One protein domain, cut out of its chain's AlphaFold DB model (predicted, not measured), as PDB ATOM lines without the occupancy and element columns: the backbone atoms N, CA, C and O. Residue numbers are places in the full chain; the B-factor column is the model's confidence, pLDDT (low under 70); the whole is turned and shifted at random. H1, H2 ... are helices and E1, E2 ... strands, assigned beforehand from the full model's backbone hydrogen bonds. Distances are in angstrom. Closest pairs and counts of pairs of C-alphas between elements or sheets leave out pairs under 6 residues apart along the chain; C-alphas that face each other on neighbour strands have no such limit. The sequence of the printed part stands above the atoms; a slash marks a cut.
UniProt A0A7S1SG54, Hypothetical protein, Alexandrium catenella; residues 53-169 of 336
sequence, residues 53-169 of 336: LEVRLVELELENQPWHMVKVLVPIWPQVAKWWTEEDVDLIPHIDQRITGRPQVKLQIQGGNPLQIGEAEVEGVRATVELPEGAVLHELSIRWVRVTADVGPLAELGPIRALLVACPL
ATOM      1  N   LEU A  53      -1.336  -7.913 -45.553       97.12
ATOM      2  CA  LEU A  53      -0.582  -8.154 -46.771       97.12
ATOM      3  C   LEU A  53       0.011  -9.558 -46.748       97.12
ATOM      4  O   LEU A  53       0.750  -9.915 -45.830       97.12
ATOM      5  N   GLU A  54      -0.250 -10.345 -47.785       97.38
ATOM      6  CA  GLU A  54       0.379 -11.652 -47.938       97.38
ATOM      7  C   GLU A  54       1.783 -11.504 -48.540       97.38
ATOM      8  O   GLU A  54       1.953 -11.120 -49.699       97.38
ATOM      9  N   VAL A  55       2.807 -11.796 -47.739       97.19
ATOM     10  CA  VAL A  55       4.215 -11.616 -48.106       97.19
ATOM     11  C   VAL A  55       4.907 -12.965 -48.217       97.19
ATOM     12  O   VAL A  55       4.813 -13.832 -47.347       97.19
ATOM     13  N   ARG A  56       5.675 -13.127 -49.295       96.94
ATOM     14  CA  ARG A  56       6.569 -14.274 -49.462       96.94
ATOM     15  C   ARG A  56       7.857 -14.065 -48.674       96.94
ATOM     16  O   ARG A  56       8.506 -13.023 -48.788       96.94
ATOM     17  N   LEU A  57       8.241 -15.093 -47.925       97.12
ATOM     18  CA  LEU A  57       9.513 -15.141 -47.218       97.12
ATOM     19  C   LEU A  57      10.551 -15.908 -48.042       97.12
ATOM     20  O   LEU A  57      10.246 -16.933 -48.650       97.12
ATOM     21  N   VAL A  58      11.779 -15.408 -48.038       95.69
ATOM     22  CA  VAL A  58      12.959 -16.039 -48.627       95.69
ATOM     23  C   VAL A  58      13.738 -16.734 -47.518       95.69
ATOM     24  O   VAL A  58      13.998 -16.149 -46.466       95.69
ATOM     25  N   GLU A  59      14.102 -17.990 -47.759       96.12
ATOM     26  CA  GLU A  59      14.944 -18.778 -46.864       96.12
ATOM     27  C   GLU A  59      16.419 -18.440 -47.097       96.12
ATOM     28  O   GLU A  59      16.940 -18.593 -48.201       96.12
ATOM     29  N   LEU A  60      17.095 -17.973 -46.048       93.19
ATOM     30  CA  LEU A  60      18.545 -17.846 -46.028       93.19
ATOM     31  C   LEU A  60      19.143 -19.228 -45.765       93.19
ATOM     32  O   LEU A  60      18.781 -19.901 -44.798       93.19
ATOM     33  N   GLU A  61      20.063 -19.655 -46.630       83.56
ATOM     34  CA  GLU A  61      20.627 -21.001 -46.569       83.56
ATOM     35  C   GLU A  61      21.395 -21.247 -45.263       83.56
ATOM     36  O   GLU A  61      22.453 -20.662 -45.010       83.56
ATOM     37  N   LEU A  62      20.898 -22.194 -44.469       84.12
ATOM     38  CA  LEU A  62      21.574 -22.739 -43.299       84.12
ATOM     39  C   LEU A  62      21.824 -24.236 -43.471       84.12
ATOM     40  O   LEU A  62      21.088 -24.948 -44.155       84.12
ATOM     41  N   GLU A  63      22.888 -24.732 -42.840       79.44
ATOM     42  CA  GLU A  63      23.207 -26.157 -42.858       79.44
ATOM     43  C   GLU A  63      22.224 -26.917 -41.951       79.44
ATOM     44  O   GLU A  63      22.356 -26.938 -40.727       79.44
ATOM     45  N   ASN A  64      21.207 -27.526 -42.565       79.25
ATOM     46  CA  ASN A  64      20.227 -28.349 -41.865       79.25
ATOM     47  C   ASN A  64      20.859 -29.659 -41.364       79.25
ATOM     48  O   ASN A  64      21.593 -30.335 -42.089       79.25
ATOM     49  N   GLN A  65      20.534 -30.059 -40.131       82.06
ATOM     50  CA  GLN A  65      20.876 -31.391 -39.627       82.06
ATOM     51  C   GLN A  65      19.762 -32.385 -39.993       82.06
ATOM     52  O   GLN A  65      18.590 -32.017 -40.013       82.06
ATOM     53  N   PRO A  66      20.064 -33.673 -40.229       81.12
ATOM     54  CA  PRO A  66      19.057 -34.624 -40.711       81.12
ATOM     55  C   PRO A  66      17.928 -34.930 -39.707       81.12
ATOM     56  O   PRO A  66      16.914 -35.505 -40.088       81.12
ATOM     57  N   TRP A  67      18.083 -34.558 -38.434       86.38
ATOM     58  CA  TRP A  67      17.070 -34.699 -37.374       86.38
ATOM     59  C   TRP A  67      16.518 -33.352 -36.886       86.38
ATOM     60  O   TRP A  67      15.746 -33.315 -35.930       86.38
ATOM     61  N   HIS A  68      16.938 -32.237 -37.486       91.06
ATOM     62  CA  HIS A  68      16.586 -30.907 -37.006       91.06
ATOM     63  C   HIS A  68      16.620 -29.896 -38.150       91.06
ATOM     64  O   HIS A  68      17.678 -29.605 -38.711       91.06
ATOM     65  N   MET A  69      15.448 -29.363 -38.478       94.25
ATOM     66  CA  MET A  69      15.287 -28.328 -39.486       94.25
ATOM     67  C   MET A  69      15.444 -26.957 -38.831       94.25
ATOM     68  O   MET A  69      14.869 -26.700 -37.772       94.25
ATOM     69  N   VAL A  70      16.225 -26.090 -39.472       96.12
ATOM     70  CA  VAL A  70      16.421 -24.699 -39.075       96.12
ATOM     71  C   VAL A  70      16.313 -23.818 -40.313       96.12
ATOM     72  O   VAL A  70      17.177 -23.856 -41.186       96.12
ATOM     73  N   LYS A  71      15.270 -22.992 -40.364       96.81
ATOM     74  CA  LYS A  71      15.046 -21.993 -41.409       96.81
ATOM     75  C   LYS A  71      15.243 -20.599 -40.847       96.81
ATOM     76  O   LYS A  71      14.682 -20.278 -39.802       96.81
ATOM     77  N   VAL A  72      16.002 -19.766 -41.552       97.31
ATOM     78  CA  VAL A  72      16.021 -18.316 -41.322       97.31
ATOM     79  C   VAL A  72      15.301 -17.656 -42.477       97.31
ATOM     80  O   VAL A  72      15.691 -17.825 -43.624       97.31
ATOM     81  N   LEU A  73      14.238 -16.925 -42.166       97.69
ATOM     82  CA  LEU A  73      13.317 -16.376 -43.146       97.69
ATOM     83  C   LEU A  73      13.322 -14.849 -43.078       97.69
ATOM     84  O   LEU A  73      13.190 -14.267 -41.999       97.69
ATOM     85  N   VAL A  74      13.448 -14.209 -44.235       97.38
ATOM     86  CA  VAL A  74      13.370 -12.750 -44.422       97.38
ATOM     87  C   VAL A  74      12.306 -12.426 -45.470       97.38
ATOM     88  O   VAL A  74      12.044 -13.270 -46.325       97.38
ATOM     89  N   PRO A  75      11.654 -11.257 -45.452       97.25
ATOM     90  CA  PRO A  75      10.639 -10.935 -46.434       97.25
ATOM     91  C   PRO A  75      11.328 -10.483 -47.718       97.25
ATOM     92  O   PRO A  75      12.361  -9.815 -47.698       97.25
ATOM     93  N   ILE A  76      10.751 -10.836 -48.860       95.06
ATOM     94  CA  ILE A  76      11.353 -10.482 -50.149       95.06
ATOM     95  C   ILE A  76      11.296  -8.973 -50.442       95.06
ATOM     96  O   ILE A  76      12.083  -8.471 -51.241       95.06
ATOM     97  N   TRP A  77      10.379  -8.240 -49.803       96.62
ATOM     98  CA  TRP A  77      10.184  -6.807 -50.030       96.62
ATOM     99  C   TRP A  77      10.981  -5.967 -49.020       96.62
ATOM    100  O   TRP A  77      10.720  -6.075 -47.819       96.62
ATOM    101  N   PRO A  78      11.894  -5.083 -49.473       96.69
ATOM    102  CA  PRO A  78      12.720  -4.258 -48.587       96.69
ATOM    103  C   PRO A  78      11.916  -3.376 -47.629       96.69
ATOM    104  O   PRO A  78      12.315  -3.194 -46.487       96.69
ATOM    105  N   GLN A  79      10.762  -2.865 -48.068       97.56
ATOM    106  CA  GLN A  79       9.872  -2.041 -47.241       97.56
ATOM    107  C   GLN A  79       9.322  -2.833 -46.047       97.56
ATOM    108  O   GLN A  79       9.397  -2.368 -44.914       97.56
ATOM    109  N   VAL A  80       8.871  -4.070 -46.287       97.62
ATOM    110  CA  VAL A  80       8.428  -4.996 -45.231       97.62
ATOM    111  C   VAL A  80       9.598  -5.353 -44.310       97.62
ATOM    112  O   VAL A  80       9.451  -5.356 -43.090       97.62
ATOM    113  N   ALA A  81      10.773  -5.624 -44.893       97.38
ATOM    114  CA  ALA A  81      11.981  -5.996 -44.157       97.38
ATOM    115  C   ALA A  81      12.508  -4.860 -43.280       97.38
ATOM    116  O   ALA A  81      13.078  -5.109 -42.219       97.38
ATOM    117  N   LYS A  82      12.321  -3.615 -43.708       97.62
ATOM    118  CA  LYS A  82      12.634  -2.430 -42.923       97.62
ATOM    119  C   LYS A  82      11.619  -2.251 -41.794       97.62
ATOM    120  O   LYS A  82      12.017  -2.253 -40.631       97.62
ATOM    121  N   TRP A  83      10.328  -2.220 -42.128       97.88
ATOM    122  CA  TRP A  83       9.232  -2.040 -41.171       97.88
ATOM    123  C   TRP A  83       9.303  -3.035 -40.010       97.88
ATOM    124  O   TRP A  83       9.434  -2.623 -38.866       97.88
ATOM    125  N   TRP A  84       9.367  -4.345 -40.270       96.94
ATOM    126  CA  TRP A  84       9.375  -5.341 -39.188       96.94
ATOM    127  C   TRP A  84      10.689  -5.384 -38.371       96.94
ATOM    128  O   TRP A  84      10.812  -6.120 -37.389       96.94
ATOM    129  N   THR A  85      11.718  -4.651 -38.814       97.06
ATOM    130  CA  THR A  85      13.033  -4.590 -38.171       97.06
ATOM    131  C   THR A  85      13.047  -3.434 -37.189       97.06
ATOM    132  O   THR A  85      13.530  -3.610 -36.063       97.06
ATOM    133  N   GLU A  86      12.534  -2.289 -37.640       96.50
ATOM    134  CA  GLU A  86      12.456  -1.025 -36.911       96.50
ATOM    135  C   GLU A  86      11.310  -1.027 -35.895       96.50
ATOM    136  O   GLU A  86      11.510  -0.579 -34.767       96.50
ATOM    137  N   GLU A  87      10.164  -1.603 -36.251       95.81
ATOM    138  CA  GLU A  87       8.983  -1.652 -35.392       95.81
ATOM    139  C   GLU A  87       9.060  -2.756 -34.327       95.81
ATOM    140  O   GLU A  87       9.759  -3.774 -34.462       95.81
ATOM    141  N   ASP A  88       8.299  -2.556 -33.249       94.38
ATOM    142  CA  ASP A  88       7.982  -3.629 -32.316       94.38
ATOM    143  C   ASP A  88       6.819  -4.436 -32.894       94.38
ATOM    144  O   ASP A  88       5.702  -3.935 -33.040       94.38
ATOM    145  N   VAL A  89       7.137  -5.653 -33.336       96.19
ATOM    146  CA  VAL A  89       6.210  -6.527 -34.051       96.19
ATOM    147  C   VAL A  89       5.873  -7.756 -33.219       96.19
ATOM    148  O   VAL A  89       6.756  -8.523 -32.817       96.19
ATOM    149  N   ASP A  90       4.580  -7.982 -33.041       97.06
ATOM    150  CA  ASP A  90       4.033  -9.183 -32.443       97.06
ATOM    151  C   ASP A  90       3.910 -10.284 -33.493       97.06
ATOM    152  O   ASP A  90       3.441 -10.079 -34.615       97.06
ATOM    153  N   LEU A  91       4.353 -11.482 -33.118       97.25
ATOM    154  CA  LEU A  91       4.298 -12.673 -33.953       97.25
ATOM    155  C   LEU A  91       3.264 -13.644 -33.392       97.25
ATOM    156  O   LEU A  91       3.456 -14.206 -32.313       97.25
ATOM    157  N   ILE A  92       2.225 -13.920 -34.174       97.69
ATOM    158  CA  ILE A  92       1.149 -14.843 -33.818       97.69
ATOM    159  C   ILE A  92       1.201 -16.056 -34.763       97.69
ATOM    160  O   ILE A  92       0.721 -15.995 -35.903       97.69
ATOM    161  N   PRO A  93       1.816 -17.174 -34.334       97.06
ATOM    162  CA  PRO A  93       1.890 -18.378 -35.146       97.06
ATOM    163  C   PRO A  93       0.590 -19.185 -35.072       97.06
ATOM    164  O   PRO A  93       0.122 -19.555 -33.999       97.06
ATOM    165  N   HIS A  94       0.057 -19.534 -36.237       97.38
ATOM    166  CA  HIS A  94      -1.096 -20.405 -36.415       97.38
ATOM    167  C   HIS A  94      -0.641 -21.697 -37.094       97.38
ATOM    168  O   HIS A  94      -0.227 -21.709 -38.257       97.38
ATOM    169  N   ILE A  95      -0.687 -22.801 -36.355       95.88
ATOM    170  CA  ILE A  95      -0.255 -24.109 -36.852       95.88
ATOM    171  C   ILE A  95      -1.420 -24.752 -37.613       95.88
ATOM    172  O   ILE A  95      -2.448 -25.067 -37.019       95.88
ATOM    173  N   ASP A  96      -1.252 -24.960 -38.922       91.56
ATOM    174  CA  ASP A  96      -2.240 -25.619 -39.782       91.56
ATOM    175  C   ASP A  96      -1.826 -27.085 -39.985       91.56
ATOM    176  O   ASP A  96      -0.972 -27.418 -40.817       91.56
ATOM    177  N   GLN A  97      -2.400 -27.977 -39.172       87.88
ATOM    178  CA  GLN A  97      -2.171 -29.415 -39.286       87.88
ATOM    179  C   GLN A  97      -3.197 -30.034 -40.235       87.88
ATOM    180  O   GLN A  97      -4.203 -30.613 -39.825       87.88
ATOM    181  N   ARG A  98      -2.929 -29.916 -41.535       84.06
ATOM    182  CA  ARG A  98      -3.764 -30.548 -42.557       84.06
ATOM    183  C   ARG A  98      -3.640 -32.068 -42.492       84.06
ATOM    184  O   ARG A  98      -2.547 -32.608 -42.335       84.06
ATOM    185  N   ILE A  99      -4.770 -32.757 -42.666       82.81
ATOM    186  CA  ILE A  99      -4.833 -34.230 -42.753       82.81
ATOM    187  C   ILE A  99      -4.034 -34.732 -43.968       82.81
ATOM    188  O   ILE A  99      -3.464 -35.820 -43.940       82.81
ATOM    189  N   THR A 100      -3.985 -33.929 -45.034       84.44
ATOM    190  CA  THR A 100      -3.251 -34.218 -46.267       84.44
ATOM    191  C   THR A 100      -2.322 -33.055 -46.612       84.44
ATOM    192  O   THR A 100      -2.693 -31.889 -46.475       84.44
ATOM    193  N   GLY A 101      -1.105 -33.372 -47.059       89.75
ATOM    194  CA  GLY A 101      -0.090 -32.390 -47.445       89.75
ATOM    195  C   GLY A 101       1.016 -32.185 -46.408       89.75
ATOM    196  O   GLY A 101       1.069 -32.843 -45.369       89.75
ATOM    197  N   ARG A 102       1.942 -31.280 -46.734       91.75
ATOM    198  CA  ARG A 102       3.036 -30.906 -45.834       91.75
ATOM    199  C   ARG A 102       2.498 -30.035 -44.699       91.75
ATOM    200  O   ARG A 102       1.637 -29.194 -44.957       91.75
ATOM    201  N   PRO A 103       2.998 -30.201 -43.463       94.56
ATOM    202  CA  PRO A 103       2.633 -29.308 -42.375       94.56
ATOM    203  C   PRO A 103       3.035 -27.868 -42.710       94.56
ATOM    204  O   PRO A 103       4.119 -27.623 -43.243       94.56
ATOM    205  N   GLN A 104       2.165 -26.915 -42.391       96.50
ATOM    206  CA  GLN A 104       2.401 -25.496 -42.643       96.50
ATOM    207  C   GLN A 104       2.172 -24.688 -41.371       96.50
ATOM    208  O   GLN A 104       1.330 -25.018 -40.533       96.50
ATOM    209  N   VAL A 105       2.925 -23.604 -41.238       97.12
ATOM    210  CA  VAL A 105       2.745 -22.619 -40.172       97.12
ATOM    211  C   VAL A 105       2.385 -21.306 -40.834       97.12
ATOM    212  O   VAL A 105       3.180 -20.750 -41.593       97.12
ATOM    213  N   LYS A 106       1.177 -20.823 -40.562       97.44
ATOM    214  CA  LYS A 106       0.736 -19.495 -40.970       97.44
ATOM    215  C   LYS A 106       1.181 -18.513 -39.900       97.44
ATOM    216  O   LYS A 106       0.906 -18.693 -38.720       97.44
ATOM    217  N   LEU A 107       1.909 -17.496 -40.306       97.69
ATOM    218  CA  LEU A 107       2.449 -16.470 -39.439       97.69
ATOM    219  C   LEU A 107       1.658 -15.202 -39.682       97.69
ATOM    220  O   LEU A 107       1.527 -14.774 -40.828       97.69
ATOM    221  N   GLN A 108       1.156 -14.610 -38.609       97.94
ATOM    222  CA  GLN A 108       0.589 -13.274 -38.622       97.94
ATOM    223  C   GLN A 108       1.527 -12.373 -37.825       97.94
ATOM    224  O   GLN A 108       1.857 -12.680 -36.681       97.94
ATOM    225  N   ILE A 109       2.012 -11.318 -38.468       97.50
ATOM    226  CA  ILE A 109       2.962 -10.363 -37.906       97.50
ATOM    227  C   ILE A 109       2.268  -9.008 -37.892       97.50
ATOM    228  O   ILE A 109       1.880  -8.517 -38.951       97.50
ATOM    229  N   GLN A 110       2.105  -8.422 -36.715       97.31
ATOM    230  CA  GLN A 110       1.439  -7.135 -36.528       97.31
ATOM    231  C   GLN A 110       2.403  -6.171 -35.849       97.31
ATOM    232  O   GLN A 110       3.071  -6.553 -34.895       97.31
ATOM    233  N   GLY A 111       2.519  -4.953 -36.369       94.94
ATOM    234  CA  GLY A 111       3.357  -3.911 -35.776       94.94
ATOM    235  C   GLY A 111       2.523  -2.889 -35.021       94.94
ATOM    236  O   GLY A 111       1.324  -2.763 -35.265       94.94
ATOM    237  N   GLY A 112       3.168  -2.135 -34.130       94.81
ATOM    238  CA  GLY A 112       2.528  -0.999 -33.459       94.81
ATOM    239  C   GLY A 112       2.097   0.112 -34.425       94.81
ATOM    240  O   GLY A 112       1.096   0.779 -34.175       94.81
ATOM    241  N   ASN A 113       2.820   0.280 -35.538       96.50
ATOM    242  CA  ASN A 113       2.486   1.213 -36.614       96.50
ATOM    243  C   ASN A 113       2.106   0.451 -37.899       96.50
ATOM    244  O   ASN A 113       2.783  -0.532 -38.230       96.50
ATOM    245  N   PRO A 114       1.080   0.898 -38.652       95.94
ATOM    246  CA  PRO A 114       0.695   0.262 -39.908       95.94
ATOM    247  C   PRO A 114       1.819   0.349 -40.947       95.94
ATOM    248  O   PRO A 114       2.579   1.316 -41.022       95.94
ATOM    249  N   LEU A 115       1.929  -0.689 -41.768       96.81
ATOM    250  CA  LEU A 115       2.860  -0.757 -42.883       96.81
ATOM    251  C   LEU A 115       2.306   0.058 -44.057       96.81
ATOM    252  O   LEU A 115       1.260  -0.277 -44.612       96.81
ATOM    253  N   GLN A 116       3.040   1.090 -44.473       96.88
ATOM    254  CA  GLN A 116       2.696   1.898 -45.645       96.88
ATOM    255  C   GLN A 116       3.300   1.300 -46.922       96.88
ATOM    256  O   GLN A 116       4.522   1.178 -47.049       96.88
ATOM    257  N   ILE A 117       2.447   0.946 -47.887       95.06
ATOM    258  CA  ILE A 117       2.852   0.486 -49.224       95.06
ATOM    259  C   ILE A 117       2.154   1.344 -50.272       95.06
ATOM    260  O   ILE A 117       0.984   1.145 -50.596       95.06
ATOM    261  N   GLY A 118       2.897   2.301 -50.829       94.44
ATOM    262  CA  GLY A 118       2.313   3.311 -51.708       94.44
ATOM    263  C   GLY A 118       1.352   4.198 -50.918       94.44
ATOM    264  O   GLY A 118       1.770   4.839 -49.961       94.44
ATOM    265  N   GLU A 119       0.082   4.217 -51.317       95.31
ATOM    266  CA  GLU A 119      -0.991   4.963 -50.638       95.31
ATOM    267  C   GLU A 119      -1.815   4.087 -49.677       95.31
ATOM    268  O   GLU A 119      -2.693   4.595 -48.984       95.31
ATOM    269  N   ALA A 120      -1.556   2.776 -49.635       94.69
ATOM    270  CA  ALA A 120      -2.289   1.848 -48.785       94.69
ATOM    271  C   ALA A 120      -1.608   1.680 -47.420       94.69
ATOM    272  O   ALA A 120      -0.393   1.464 -47.345       94.69
ATOM    273  N   GLU A 121      -2.411   1.708 -46.357       96.38
ATOM    274  CA  GLU A 121      -2.011   1.290 -45.014       96.38
ATOM    275  C   GLU A 121      -2.500  -0.127 -44.735       96.38
ATOM    276  O   GLU A 121      -3.648  -0.483 -45.008       96.38
ATOM    277  N   VAL A 122      -1.595  -0.946 -44.207       96.88
ATOM    278  CA  VAL A 122      -1.848  -2.347 -43.885       96.88
ATOM    279  C   VAL A 122      -1.482  -2.579 -42.426       96.88
ATOM    280  O   VAL A 122      -0.395  -2.206 -41.995       96.88
ATOM    281  N   GLU A 123      -2.348  -3.225 -41.652       95.94
ATOM    282  CA  GLU A 123      -2.100  -3.431 -40.216       95.94
ATOM    283  C   GLU A 123      -0.962  -4.417 -39.934       95.94
ATOM    284  O   GLU A 123      -0.319  -4.385 -38.883       95.94
ATOM    285  N   GLY A 124      -0.699  -5.317 -40.877       96.75
ATOM    286  CA  GLY A 124       0.341  -6.308 -40.713       96.75
ATOM    287  C   GLY A 124       0.546  -7.191 -41.927       96.75
ATOM    288  O   GLY A 124       0.013  -6.987 -43.020       96.75
ATOM    289  N   VAL A 125       1.344  -8.224 -41.708       97.81
ATOM    290  CA  VAL A 125       1.807  -9.140 -42.739       97.81
ATOM    291  C   VAL A 125       1.405 -10.563 -42.385       97.81
ATOM    292  O   VAL A 125       1.572 -11.011 -41.251       97.81
ATOM    293  N   ARG A 126       0.914 -11.305 -43.377       98.12
ATOM    294  CA  ARG A 126       0.749 -12.756 -43.302       98.12
ATOM    295  C   ARG A 126       1.795 -13.446 -44.159       98.12
ATOM    296  O   ARG A 126       2.063 -13.036 -45.283       98.12
ATOM    297  N   ALA A 127       2.352 -14.526 -43.635       97.88
ATOM    298  CA  ALA A 127       3.272 -15.383 -44.364       97.88
ATOM    299  C   ALA A 127       2.981 -16.851 -44.061       97.88
ATOM    300  O   ALA A 127       2.559 -17.194 -42.960       97.88
ATOM    301  N   THR A 128       3.249 -17.736 -45.017       97.50
ATOM    302  CA  THR A 128       3.114 -19.183 -44.817       97.50
ATOM    303  C   THR A 128       4.482 -19.843 -44.907       97.50
ATOM    304  O   THR A 128       5.218 -19.636 -45.870       97.50
ATOM    305  N   VAL A 129       4.824 -20.652 -43.903       97.12
ATOM    306  CA  VAL A 129       6.072 -21.417 -43.846       97.12
ATOM    307  C   VAL A 129       5.763 -22.895 -43.990       97.12
ATOM    308  O   VAL A 129       5.108 -23.495 -43.138       97.12
ATOM    309  N   GLU A 130       6.277 -23.496 -45.056       96.19
ATOM    310  CA  GLU A 130       6.200 -24.938 -45.246       96.19
ATOM    311  C   GLU A 130       7.256 -25.658 -44.407       96.19
ATOM    312  O   GLU A 130       8.458 -25.351 -44.468       96.19
ATOM    313  N   LEU A 131       6.804 -26.650 -43.646       95.75
ATOM    314  CA  LEU A 131       7.641 -27.541 -42.859       95.75
ATOM    315  C   LEU A 131       7.806 -28.882 -43.598       95.75
ATOM    316  O   LEU A 131       6.895 -29.329 -44.299       95.75
ATOM    317  N   PRO A 132       8.965 -29.546 -43.470       93.81
ATOM    318  CA  PRO A 132       9.174 -30.862 -44.066       93.81
ATOM    319  C   PRO A 132       8.294 -31.936 -43.407       93.81
ATOM    320  O   PRO A 132       7.819 -31.793 -42.278       93.81
ATOM    321  N   GLU A 133       8.114 -33.054 -44.109       92.00
ATOM    322  CA  GLU A 133       7.430 -34.226 -43.563       92.00
ATOM    323  C   GLU A 133       8.156 -34.757 -42.317       92.00
ATOM    324  O   GLU A 133       9.385 -34.787 -42.248       92.00
ATOM    325  N   GLY A 134       7.385 -35.157 -41.304       91.88
ATOM    326  CA  GLY A 134       7.925 -35.628 -40.026       91.88
ATOM    327  C   GLY A 134       8.300 -34.524 -39.030       91.88
ATOM    328  O   GLY A 134       8.776 -34.858 -37.943       91.88
ATOM    329  N   ALA A 135       8.072 -33.246 -39.352       94.62
ATOM    330  CA  ALA A 135       8.220 -32.140 -38.405       94.62
ATOM    331  C   ALA A 135       7.358 -32.349 -37.144       94.62
ATOM    332  O   ALA A 135       6.167 -32.662 -37.217       94.62
ATOM    333  N   VAL A 136       7.966 -32.182 -35.969       94.88
ATOM    334  CA  VAL A 136       7.311 -32.351 -34.668       94.88
ATOM    335  C   VAL A 136       6.749 -31.005 -34.202       94.88
ATOM    336  O   VAL A 136       7.420 -30.233 -33.525       94.88
ATOM    337  N   LEU A 137       5.498 -30.717 -34.574       94.94
ATOM    338  CA  LEU A 137       4.888 -29.383 -34.430       94.94
ATOM    339  C   LEU A 137       4.793 -28.856 -32.988       94.94
ATOM    340  O   LEU A 137       4.853 -27.650 -32.791       94.94
ATOM    341  N   HIS A 138       4.685 -29.725 -31.979       94.12
ATOM    342  CA  HIS A 138       4.645 -29.295 -30.572       94.12
ATOM    343  C   HIS A 138       6.017 -28.874 -30.019       94.12
ATOM    344  O   HIS A 138       6.086 -28.266 -28.957       94.12
ATOM    345  N   GLU A 139       7.099 -29.185 -30.734       94.88
ATOM    346  CA  GLU A 139       8.464 -28.735 -30.435       94.88
ATOM    347  C   GLU A 139       8.916 -27.627 -31.408       94.88
ATOM    348  O   GLU A 139      10.103 -27.317 -31.507       94.88
ATOM    349  N   LEU A 140       7.980 -27.038 -32.162       96.88
ATOM    350  CA  LEU A 140       8.254 -25.918 -33.054       96.88
ATOM    351  C   LEU A 140       8.665 -24.688 -32.236       96.88
ATOM    352  O   LEU A 140       7.908 -24.194 -31.405       96.88
ATOM    353  N   SER A 141       9.855 -24.164 -32.514       97.06
ATOM    354  CA  SER A 141      10.354 -22.923 -31.935       97.06
ATOM    355  C   SER A 141      10.447 -21.859 -33.018       97.06
ATOM    356  O   SER A 141      11.099 -22.064 -34.044       97.06
ATOM    357  N   ILE A 142       9.801 -20.717 -32.783       97.69
ATOM    358  CA  ILE A 142       9.871 -19.555 -33.664       97.69
ATOM    359  C   ILE A 142      10.369 -18.368 -32.851       97.69
ATOM    360  O   ILE A 142       9.832 -18.078 -31.783       97.69
ATOM    361  N   ARG A 143      11.422 -17.704 -33.326       97.25
ATOM    362  CA  ARG A 143      12.011 -16.546 -32.643       97.25
ATOM    363  C   ARG A 143      12.636 -15.563 -33.618       97.25
ATOM    364  O   ARG A 143      13.074 -15.946 -34.701       97.25
ATOM    365  N   TRP A 144      12.748 -14.314 -33.194       97.25
ATOM    366  CA  TRP A 144      13.466 -13.284 -33.934       97.25
ATOM    367  C   TRP A 144      14.985 -13.447 -33.794       97.25
ATOM    368  O   TRP A 144      15.499 -13.745 -32.714       97.25
ATOM    369  N   VAL A 145      15.713 -13.234 -34.886       97.19
ATOM    370  CA  VAL A 145      17.182 -13.170 -34.933       97.19
ATOM    371  C   VAL A 145      17.617 -11.995 -35.810       97.19
ATOM    372  O   VAL A 145      16.867 -11.573 -36.684       97.19
ATOM    373  N   ARG A 146      18.816 -11.445 -35.593       96.94
ATOM    374  CA  ARG A 146      19.396 -10.430 -36.489       96.94
ATOM    375  C   ARG A 146      20.343 -11.090 -37.479       96.94
ATOM    376  O   ARG A 146      21.182 -11.891 -37.070       96.94
ATOM    377  N   VAL A 147      20.223 -10.738 -38.753       96.06
ATOM    378  CA  VAL A 147      21.063 -11.256 -39.839       96.06
ATOM    379  C   VAL A 147      21.444 -10.142 -40.804       96.06
ATOM    380  O   VAL A 147      20.715  -9.168 -40.960       96.06
ATOM    381  N   THR A 148      22.585 -10.292 -41.463       95.25
ATOM    382  CA  THR A 148      22.980  -9.465 -42.606       95.25
ATOM    383  C   THR A 148      22.659 -10.247 -43.873       95.25
ATOM    384  O   THR A 148      23.176 -11.350 -44.063       95.25
ATOM    385  N   ALA A 149      21.747  -9.729 -44.693       90.62
ATOM    386  CA  ALA A 149      21.340 -10.386 -45.927       90.62
ATOM    387  C   ALA A 149      22.184  -9.863 -47.093       90.62
ATOM    388  O   ALA A 149      21.959  -8.757 -47.565       90.62
ATOM    389  N   ASP A 150      23.099 -10.680 -47.610       89.06
ATOM    390  CA  ASP A 150      23.934 -10.322 -48.772       89.06
ATOM    391  C   ASP A 150      23.188 -10.508 -50.115       89.06
ATOM    392  O   ASP A 150      23.801 -10.672 -51.170       89.06
ATOM    393  N   VAL A 151      21.850 -10.556 -50.085       84.38
ATOM    394  CA  VAL A 151      21.010 -10.979 -51.214       84.38
ATOM    395  C   VAL A 151      20.160  -9.813 -51.713       84.38
ATOM    396  O   VAL A 151      19.255  -9.344 -51.023       84.38
ATOM    397  N   GLY A 152      20.413  -9.390 -52.954       88.00
ATOM    398  CA  GLY A 152      19.570  -8.445 -53.690       88.00
ATOM    399  C   GLY A 152      19.331  -7.112 -52.957       88.00
ATOM    400  O   GLY A 152      20.237  -6.619 -52.284       88.00
ATOM    401  N   PRO A 153      18.124  -6.521 -53.059       92.50
ATOM    402  CA  PRO A 153      17.827  -5.199 -52.497       92.50
ATOM    403  C   PRO A 153      17.817  -5.169 -50.956       92.50
ATOM    404  O   PRO A 153      17.657  -4.106 -50.365       92.50
ATOM    405  N   LEU A 154      17.983  -6.316 -50.286       94.62
ATOM    406  CA  LEU A 154      18.104  -6.385 -48.829       94.62
ATOM    407  C   LEU A 154      19.510  -6.015 -48.336       94.62
ATOM    408  O   LEU A 154      19.652  -5.633 -47.177       94.62
ATOM    409  N   ALA A 155      20.531  -6.083 -49.200       94.00
ATOM    410  CA  ALA A 155      21.915  -5.782 -48.830       94.00
ATOM    411  C   ALA A 155      22.107  -4.329 -48.357       94.00
ATOM    412  O   ALA A 155      22.952  -4.060 -47.503       94.00
ATOM    413  N   GLU A 156      21.292  -3.400 -48.860       95.75
ATOM    414  CA  GLU A 156      21.352  -1.974 -48.512       95.75
ATOM    415  C   GLU A 156      20.777  -1.662 -47.121       95.75
ATOM    416  O   GLU A 156      21.097  -0.630 -46.536       95.75
ATOM    417  N   LEU A 157      19.958  -2.560 -46.562       95.94
ATOM    418  CA  LEU A 157      19.308  -2.363 -45.262       95.94
ATOM    419  C   LEU A 157      20.233  -2.669 -44.072       95.94
ATOM    420  O   LEU A 157      19.906  -2.337 -42.933       95.94
ATOM    421  N   GLY A 158      21.385  -3.305 -44.309       95.19
ATOM    422  CA  GLY A 158      22.297  -3.723 -43.248       95.19
ATOM    423  C   GLY A 158      21.725  -4.867 -42.389       95.19
ATOM    424  O   GLY A 158      21.130  -5.804 -42.925       95.19
ATOM    425  N   PRO A 159      21.947  -4.865 -41.058       96.75
ATOM    426  CA  PRO A 159      21.416  -5.898 -40.172       96.75
ATOM    427  C   PRO A 159      19.890  -5.806 -40.041       96.75
ATOM    428  O   PRO A 159      19.369  -4.904 -39.385       96.75
ATOM    429  N   ILE A 160      19.185  -6.789 -40.591       97.44
ATOM    430  CA  ILE A 160      17.723  -6.886 -40.542       97.44
ATOM    431  C   ILE A 160      17.266  -7.946 -39.540       97.44
ATOM    432  O   ILE A 160      17.988  -8.900 -39.219       97.44
ATOM    433  N   ARG A 161      16.048  -7.782 -39.022       97.19
ATOM    434  CA  ARG A 161      15.366  -8.811 -38.237       97.19
ATOM    435  C   ARG A 161      14.905  -9.915 -39.189       97.19
ATOM    436  O   ARG A 161      14.404  -9.643 -40.276       97.19
ATOM    437  N   ALA A 162      15.109 -11.159 -38.788       97.62
ATOM    438  CA  ALA A 162      14.705 -12.350 -39.513       97.62
ATOM    439  C   ALA A 162      14.024 -13.329 -38.565       97.62
ATOM    440  O   ALA A 162      14.238 -13.311 -37.348       97.62
ATOM    441  N   LEU A 163      13.217 -14.210 -39.136       98.06
ATOM    442  CA  LEU A 163      12.483 -15.215 -38.396       98.06
ATOM    443  C   LEU A 163      13.247 -16.538 -38.408       98.06
ATOM    444  O   LEU A 163      13.422 -17.150 -39.461       98.06
ATOM    445  N   LEU A 164      13.682 -16.999 -37.240       97.69
ATOM    446  CA  LEU A 164      14.246 -18.331 -37.070       97.69
ATOM    447  C   LEU A 164      13.127 -19.314 -36.731       97.69
ATOM    448  O   LEU A 164      12.561 -19.250 -35.641       97.69
ATOM    449  N   VAL A 165      12.868 -20.254 -37.634       97.56
ATOM    450  CA  VAL A 165      11.951 -21.377 -37.434       97.56
ATOM    451  C   VAL A 165      12.787 -22.639 -37.242       97.56
ATOM    452  O   VAL A 165      13.467 -23.085 -38.164       97.56
ATOM    453  N   ALA A 166      12.751 -23.211 -36.044       96.62
ATOM    454  CA  ALA A 166      13.444 -24.446 -35.702       96.62
ATOM    455  C   ALA A 166      12.432 -25.532 -35.328       96.62
ATOM    456  O   ALA A 166      11.517 -25.293 -34.541       96.62
ATOM    457  N   CYS A 167      12.587 -26.727 -35.894       96.31
ATOM    458  CA  CYS A 167      11.703 -27.851 -35.606       96.31
ATOM    459  C   CYS A 167      12.471 -29.180 -35.685       96.31
ATOM    460  O   CYS A 167      13.179 -29.427 -36.672       96.31
ATOM    461  N   PRO A 168      12.331 -30.070 -34.689       94.94
ATOM    462  CA  PRO A 168      12.883 -31.410 -34.786       94.94
ATOM    463  C   PRO A 168      12.133 -32.233 -35.834       94.94
ATOM    464  O   PRO A 168      10.921 -32.102 -36.020       94.94
ATOM    465  N   LEU A 169      12.874 -33.106 -36.515       94.06
ATOM    466  CA  LEU A 169      12.340 -34.008 -37.531       94.06
ATOM    467  C   LEU A 169      12.338 -35.440 -37.017       94.06
ATOM    468  O   LEU A 169      13.353 -35.950 -36.532       94.06
TER     469      LEU A 169
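Overview. This is residues 53 to 169 of the 336 residues of the protein "Hypothetical protein" of Alexandrium catenella (UniProt A0A7S1SG54). Two strongly twisted sheets, E1 E2 E7 E6 and E3 E4 E5, lie face to face as a sandwich, with H1 wedged between them at one end and H2 next to H1. Beside the sandwich, residues 53 to 54 pair parallel with residues 125 to 126 of E5, and the chain then crosses to E1 in the other sheet. The 117 printed residues have seven named strands and two named helices, in the order E1 E2 H1 E3 E4 E5 E6 H2 E7; the class is mostly strand and both sheets are antiparallel. The whole is compact, with a radius of gyration of the C-alphas of 14.5 A and spans of 42 by 29 by 21 A.

Arrangement. The larger sheet runs E1, residues 57 to 60, E2, residues 68 to 75, E7, residues 159 to 168, and E6, residues 141 to 148. Within hydrogen-bond range are N 58 and O 74, 2.8 A, N 71 and O 165, 2.8 A, and N 143 and O 164, 3.0 A. Facing it, best planes 12 degrees apart, E3, residues 89 to 96, E4, residues 104 to 117, and E5, residues 120 to 130, form a meander, each strand the antiparallel neighbour of the one before; N 92 and O 108 are 2.8 A apart, N 107 and O 127 2.7 A. E4 bends by 105 degrees at residue 113. H1, residues 78 to 86, is on both sheets: across E4 at 85 degrees on the local plane, height 8.8 A, closest C-alphas Trp 83 and Leu 115, 6.7 A. H2, residues 152 to 157, touches H1 at C-alphas Pro 78 and Leu 154, 5.8 A, and only grazes the larger sheet. O i to N i+4 pairs are within range in 4 of 5 for H1 and 0 of 2 for H2, which has 2 of 3 O i to N i+3 pairs.

Along the chain. E1 begins at C-alpha 57 (9.513, -15.141, -47.218), and E7, 27.4 A long, ends at C-alpha 168 (12.883, -31.410, -34.786). E5 measures 28.3 A, E4 26.8 A.

Size, cuts and confidence. The C-alphas farthest apart, Trp 67 and Glu 119, are 45.6 A apart. The printed part has no cut, no link is long, and no printed residue is under 70 in pLDDT.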